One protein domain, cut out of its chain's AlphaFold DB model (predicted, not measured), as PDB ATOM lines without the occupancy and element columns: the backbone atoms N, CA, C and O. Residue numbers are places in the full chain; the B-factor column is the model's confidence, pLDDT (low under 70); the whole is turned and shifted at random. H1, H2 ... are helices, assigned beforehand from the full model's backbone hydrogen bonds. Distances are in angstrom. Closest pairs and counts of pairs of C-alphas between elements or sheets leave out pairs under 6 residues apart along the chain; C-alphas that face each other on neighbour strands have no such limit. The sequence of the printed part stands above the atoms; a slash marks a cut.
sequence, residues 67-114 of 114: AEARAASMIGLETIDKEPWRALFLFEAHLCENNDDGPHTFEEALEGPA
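What this domain is: This is residues 67 to 114 of the 114 residues of an uncharacterized protein of Candidatus Aminicenantes bacterium ADurb.Bin508 (UniProt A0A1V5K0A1). A helical hairpin of H1 and H2, side by side, has a short third helix, H3, packed crosswise on H2 on the side away from H1. The printed part has 48 residues with three named helices, in the order H1, H2, H3, and no named strand; the class is all helix. It is compact, with a radius of gyration of the C-alphas of 10.2 A, and spans 26 by 24 by 15 A.

How they stand to each other: H1, residues 67 to 77, and H2, residues 85 to 97, form a hairpin: they touch, closest at the C-alphas of Arg 70 and Ala 93, 4.9 A apart, and run opposite ways at a shallow tilt of 22 degrees. H3, residues 106 to 111, touches residues 87 to 91 of H2, about perpendicular at 88 degrees; the closest C-alphas, of Phe 91 and Ala 109, are 5.6 A apart. H1 and H3 are apart. In H1, H2 and H3 every O i to N i+4 pair is within hydrogen-bond range.

Where its parts are: H1 begins at C-alpha 67, (160.610, 113.024, 123.266), and is 15.5 A long. H2 is 18.5 A long and H3 8.8 A, ending at C-alpha 111, (158.414, 137.297, 126.297).

The domain as a whole: The C-alphas farthest apart, of Thr 79 and Ala 114, are 26.6 A apart. The printed part has no cut, and both links are short. Residues 112 to 114 have pLDDT under 70.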
ATOM      1  N   ALA A  67     161.476 113.521 124.333       98.38
ATOM      2  CA  ALA A  67     160.610 113.024 123.266       98.38
ATOM      3  C   ALA A  67     159.139 112.913 123.714       98.38
ATOM      4  O   ALA A  67     158.232 113.274 122.966       98.38
ATOM      5  N   GLU A  68     158.904 112.453 124.946       98.50
ATOM      6  CA  GLU A  68     157.558 112.302 125.505       98.50
ATOM      7  C   GLU A  68     156.948 113.654 125.876       98.50
ATOM      8  O   GLU A  68     155.785 113.904 125.567       98.50
ATOM      9  N   ALA A  69     157.745 114.538 126.483       98.62
ATOM     10  CA  ALA A  69     157.342 115.905 126.795       98.62
ATOM     11  C   ALA A  69     156.937 116.660 125.520       98.62
ATOM     12  O   ALA A  69     155.818 117.159 125.430       98.62
ATOM     13  N   ARG A  70     157.783 116.628 124.481       98.38
ATOM     14  CA  ARG A  70     157.499 117.248 123.183       98.38
ATOM     15  C   ARG A  70     156.229 116.687 122.550       98.38
ATOM     16  O   ARG A  70     155.400 117.454 122.071       98.38
ATOM     17  N   ALA A  71     156.054 115.365 122.540       98.25
ATOM     18  CA  ALA A  71     154.838 114.753 122.008       98.25
ATOM     19  C   ALA A  71     153.588 115.238 122.764       98.25
ATOM     20  O   ALA A  71     152.599 115.621 122.139       98.25
ATOM     21  N   ALA A  72     153.647 115.295 124.097       97.25
ATOM     22  CA  ALA A  72     152.556 115.801 124.921       97.25
ATOM     23  C   ALA A  72     152.252 117.290 124.662       97.25
ATOM     24  O   ALA A  72     151.066 117.652 124.650       97.25
ATOM     25  N   SER A  73     153.275 118.114 124.393       97.62
ATOM     26  CA  SER A  73     153.124 119.511 123.963       97.62
ATOM     27  C   SER A  73     152.423 119.619 122.611       97.62
ATOM     28  O   SER A  73     151.433 120.337 122.489       97.62
ATOM     29  N   MET A  74     152.863 118.849 121.609       97.38
ATOM     30  CA  MET A  74     152.270 118.878 120.264       97.38
ATOM     31  C   MET A  74     150.797 118.461 120.272       97.38
ATOM     32  O   MET A  74     149.971 119.156 119.690       97.38
ATOM     33  N   ILE A  75     150.438 117.409 121.017       95.62
ATOM     34  CA  ILE A  75     149.030 117.002 121.190       95.62
ATOM     35  C   ILE A  75     148.219 118.120 121.884       95.62
ATOM     36  O   ILE A  75     147.000 118.180 121.777       95.62
ATOM     37  N   GLY A  76     148.855 118.993 122.674       91.44
ATOM     38  CA  GLY A  76     148.182 120.142 123.292       91.44
ATOM     39  C   GLY A  76     147.814 121.182 122.253       91.44
ATOM     40  O   GLY A  76     146.662 121.611 122.180       91.44
ATOM     41  N   LEU A  77     148.785 121.492 121.399       95.31
ATOM     42  CA  LEU A  77     148.677 122.460 120.313       95.31
ATOM     43  C   LEU A  77     147.688 122.053 119.213       95.31
ATOM     44  O   LEU A  77     147.251 122.920 118.467       95.31
ATOM     45  N   GLU A  78     147.294 120.780 119.126       95.00
ATOM     46  CA  GLU A  78     146.195 120.342 118.247       95.00
ATOM     47  C   GLU A  78     144.834 120.927 118.658       95.00
ATOM     48  O   GLU A  78     143.935 121.038 117.828       95.00
ATOM     49  N   THR A  79     144.667 121.275 119.939       88.81
ATOM     50  CA  THR A  79     143.384 121.740 120.503       88.81
ATOM     51  C   THR A  79     143.447 123.124 121.148       88.81
ATOM     52  O   THR A  79     142.406 123.708 121.444       88.81
ATOM     53  N   ILE A  80     144.651 123.640 121.406       90.62
ATOM     54  CA  ILE A  80     144.880 124.906 122.103       90.62
ATOM     55  C   ILE A  80     145.285 125.981 121.090       90.62
ATOM     56  O   ILE A  80     146.430 126.046 120.640       90.62
ATOM     57  N   ASP A  81     144.341 126.878 120.807       88.19
ATOM     58  CA  ASP A  81     144.559 128.045 119.940       88.19
ATOM     59  C   ASP A  81     144.579 129.374 120.706       88.19
ATOM     60  O   ASP A  81     144.926 130.414 120.148       88.19
ATOM     61  N   LYS A  82     144.197 129.363 121.988       92.94
ATOM     62  CA  LYS A  82     144.036 130.573 122.797       92.94
ATOM     63  C   LYS A  82     145.305 130.896 123.588       92.94
ATOM     64  O   LYS A  82     145.847 130.038 124.281       92.94
ATOM     65  N   GLU A  83     145.702 132.165 123.568       93.00
ATOM     66  CA  GLU A  83     146.726 132.697 124.471       93.00
ATOM     67  C   GLU A  83     146.221 132.818 125.926       93.00
ATOM     68  O   GLU A  83     145.027 133.062 126.150       93.00
ATOM     69  N   PRO A  84     147.096 132.665 126.940       94.00
ATOM     70  CA  PRO A  84     148.553 132.451 126.850       94.00
ATOM     71  C   PRO A  84     148.977 130.988 126.629       94.00
ATOM     72  O   PRO A  84     150.161 130.683 126.516       94.00
ATOM     73  N   TRP A  85     148.028 130.050 126.614       95.31
ATOM     74  CA  TRP A  85     148.333 128.619 126.630       95.31
ATOM     75  C   TRP A  85     149.094 128.166 125.394       95.31
ATOM     76  O   TRP A  85     150.021 127.369 125.502       95.31
ATOM     77  N   ARG A  86     148.744 128.689 124.219       95.00
ATOM     78  CA  ARG A  86     149.451 128.350 122.985       95.00
ATOM     79  C   ARG A  86     150.943 128.697 123.076       95.00
ATOM     80  O   ARG A  86     151.761 127.829 122.769       95.00
ATOM     81  N   ALA A  87     151.294 129.902 123.536       95.44
ATOM     82  CA  ALA A  87     152.687 130.295 123.753       95.44
ATOM     83  C   ALA A  87     153.409 129.363 124.742       95.44
ATOM     84  O   ALA A  87     154.491 128.867 124.437       95.44
ATOM     85  N   LEU A  88     152.778 129.039 125.874       96.88
ATOM     86  CA  LEU A  88     153.365 128.158 126.893       96.88
ATOM     87  C   LEU A  88     153.659 126.746 126.356       96.88
ATOM     88  O   LEU A  88     154.730 126.192 126.597       96.88
ATOM     89  N   PHE A  89     152.744 126.163 125.576       97.12
ATOM     90  CA  PHE A  89     152.955 124.841 124.978       97.12
ATOM     91  C   PHE A  89     154.026 124.849 123.877       97.12
ATOM     92  O   PHE A  89     154.776 123.878 123.749       97.12
ATOM     93  N   LEU A  90     154.108 125.924 123.083       96.56
ATOM     94  CA  LEU A  90     155.181 126.110 122.101       96.56
ATOM     95  C   LEU A  90     156.541 126.248 122.789       96.56
ATOM     96  O   LEU A  90     157.512 125.643 122.339       96.56
ATOM     97  N   PHE A  91     156.597 126.990 123.893       97.38
ATOM     98  CA  PHE A  91     157.812 127.160 124.678       97.38
ATOM     99  C   PHE A  91     158.300 125.830 125.262       97.38
ATOM    100  O   PHE A  91     159.448 125.456 125.047       97.38
ATOM    101  N   GLU A  92     157.421 125.032 125.876       97.94
ATOM    102  CA  GLU A  92     157.784 123.688 126.347       97.94
ATOM    103  C   GLU A  92     158.295 122.780 125.215       97.94
ATOM    104  O   GLU A  92     159.266 122.039 125.390       97.94
ATOM    105  N   ALA A  93     157.673 122.835 124.030       97.81
ATOM    106  CA  ALA A  93     158.151 122.084 122.869       97.81
ATOM    107  C   ALA A  93     159.562 122.530 122.442       97.81
ATOM    108  O   ALA A  93     160.408 121.677 122.172       97.81
ATOM    109  N   HIS A  94     159.825 123.840 122.443       96.81
ATOM    110  CA  HIS A  94     161.133 124.417 122.138       96.81
ATOM    111  C   HIS A  94     162.210 123.992 123.148       96.81
ATOM    112  O   HIS A  94     163.285 123.539 122.754       96.81
ATOM    113  N   LEU A  95     161.916 124.051 124.449       98.06
ATOM    114  CA  LEU A  95     162.838 123.587 125.491       98.06
ATOM    115  C   LEU A  95     163.180 122.099 125.318       98.06
ATOM    116  O   LEU A  95     164.339 121.697 125.439       98.06
ATOM    117  N   CYS A  96     162.191 121.274 124.962       98.25
ATOM    118  CA  CYS A  96     162.422 119.860 124.672       98.25
ATOM    119  C   CYS A  96     163.322 119.641 123.446       98.25
ATOM    120  O   CYS A  96     164.147 118.731 123.463       98.25
ATOM    121  N   GLU A  97     163.180 120.450 122.393       97.69
ATOM    122  CA  GLU A  97     164.033 120.380 121.196       97.69
ATOM    123  C   GLU A  97     165.497 120.731 121.503       97.69
ATOM    124  O   GLU A  97     166.406 120.144 120.915       97.69
ATOM    125  N   ASN A  98     165.725 121.606 122.485       97.69
ATOM    126  CA  ASN A  98     167.057 121.988 122.954       97.69
ATOM    127  C   ASN A  98     167.617 121.088 124.072       97.69
ATOM    128  O   ASN A  98     168.725 121.330 124.546       97.69
ATOM    129  N   ASN A  99     166.900 120.030 124.473       97.94
ATOM    130  CA  ASN A  99     167.240 119.182 125.624       97.94
ATOM    131  C   ASN A  99     167.410 119.970 126.941       97.94
ATOM    132  O   ASN A  99     168.241 119.608 127.777       97.94
ATOM    133  N   ASP A 100     166.629 121.031 127.128       97.88
ATOM    134  CA  ASP A 100     166.685 121.871 128.322       97.88
ATOM    135  C   ASP A 100     165.862 121.246 129.464       97.88
ATOM    136  O   ASP A 100     164.634 121.149 129.379       97.88
ATOM    137  N   ASP A 101     166.531 120.787 130.534       96.50
ATOM    138  CA  ASP A 101     165.907 120.278 131.768       96.50
ATOM    139  C   ASP A 101     165.901 121.293 132.930       96.50
ATOM    140  O   ASP A 101     165.576 120.937 134.073       96.50
ATOM    141  N   GLY A 102     166.225 122.552 132.632       94.88
ATOM    142  CA  GLY A 102     166.284 123.671 133.555       94.88
ATOM    143  C   GLY A 102     164.914 124.193 134.007       94.88
ATOM    144  O   GLY A 102     163.868 123.864 133.424       94.88
ATOM    145  N   PRO A 103     164.894 124.966 135.107       93.12
ATOM    146  CA  PRO A 103     163.707 125.692 135.535       93.12
ATOM    147  C   PRO A 103     163.448 126.889 134.612       93.12
ATOM    148  O   PRO A 103     164.375 127.629 134.301       93.12
ATOM    149  N   HIS A 104     162.181 127.098 134.246       94.62
ATOM    150  CA  HIS A 104     161.720 128.286 133.528       94.62
ATOM    151  C   HIS A 104     160.393 128.781 134.103       94.62
ATOM    152  O   HIS A 104     159.648 128.034 134.745       94.62
ATOM    153  N   THR A 105     160.119 130.052 133.871       92.25
ATOM    154  CA  THR A 105     158.963 130.816 134.326       92.25
ATOM    155  C   THR A 105     157.963 131.015 133.189       92.25
ATOM    156  O   THR A 105     158.269 130.821 132.011       92.25
ATOM    157  N   PHE A 106     156.735 131.403 133.533       90.75
ATOM    158  CA  PHE A 106     155.738 131.744 132.518       90.75
ATOM    159  C   PHE A 106     156.089 133.054 131.815       90.75
ATOM    160  O   PHE A 106     155.818 133.194 130.629       90.75
ATOM    161  N   GLU A 107     156.725 133.987 132.516       92.50
ATOM    162  CA  GLU A 107     157.204 135.250 131.967       92.50
ATOM    163  C   GLU A 107     158.193 135.015 130.817       92.50
ATOM    164  O   GLU A 107     157.969 135.531 129.724       92.50
ATOM    165  N   GLU A 108     159.198 134.148 131.006       92.75
ATOM    166  CA  GLU A 108     160.151 133.774 129.945       92.75
ATOM    167  C   GLU A 108     159.443 133.222 128.698       92.75
ATOM    168  O   GLU A 108     159.797 133.549 127.565       92.75
ATOM    169  N   ALA A 109     158.402 132.414 128.892       91.19
ATOM    170  CA  ALA A 109     157.638 131.843 127.790       91.19
ATOM    171  C   ALA A 109     156.809 132.887 127.019       91.19
ATOM    172  O   ALA A 109     156.587 132.734 125.816       91.19
ATOM    173  N   LEU A 110     156.328 133.930 127.704       89.88
ATOM    174  CA  LEU A 110     155.473 134.972 127.127       89.88
ATOM    175  C   LEU A 110     156.261 136.110 126.478       89.88
ATOM    176  O   LEU A 110     155.752 136.751 125.561       89.88
ATOM    177  N   GLU A 111     157.489 136.350 126.928       86.06
ATOM    178  CA  GLU A 111     158.414 137.297 126.297       86.06
ATOM    179  C   GLU A 111     158.986 136.745 124.977       86.06
ATOM    180  O   GLU A 111     159.343 137.518 124.085       86.06
ATOM    181  N   GLY A 112     158.961 135.417 124.808       63.84
ATOM    182  CA  GLY A 112     159.496 134.708 123.648       63.84
ATOM    183  C   GLY A 112     161.012 134.488 123.751       63.84
ATOM    184  O   GLY A 112     161.685 135.158 124.534       63.84
ATOM    185  N   PRO A 113     161.582 133.536 122.989       51.91
ATOM    186  CA  PRO A 113     163.028 133.341 122.973       51.91
ATOM    187  C   PRO A 113     163.717 134.612 122.452       51.91
ATOM    188  O   PRO A 113     163.303 135.158 121.426       51.91
ATOM    189  N   ALA A 114     164.740 135.073 123.178       45.03
ATOM    190  CA  ALA A 114     165.593 136.193 122.777       45.03
ATOM    191  C   ALA A 114     166.354 135.914 121.470       45.03
ATOM    192  O   ALA A 114     166.717 134.737 121.226       45.03
TER     193      ALA A 114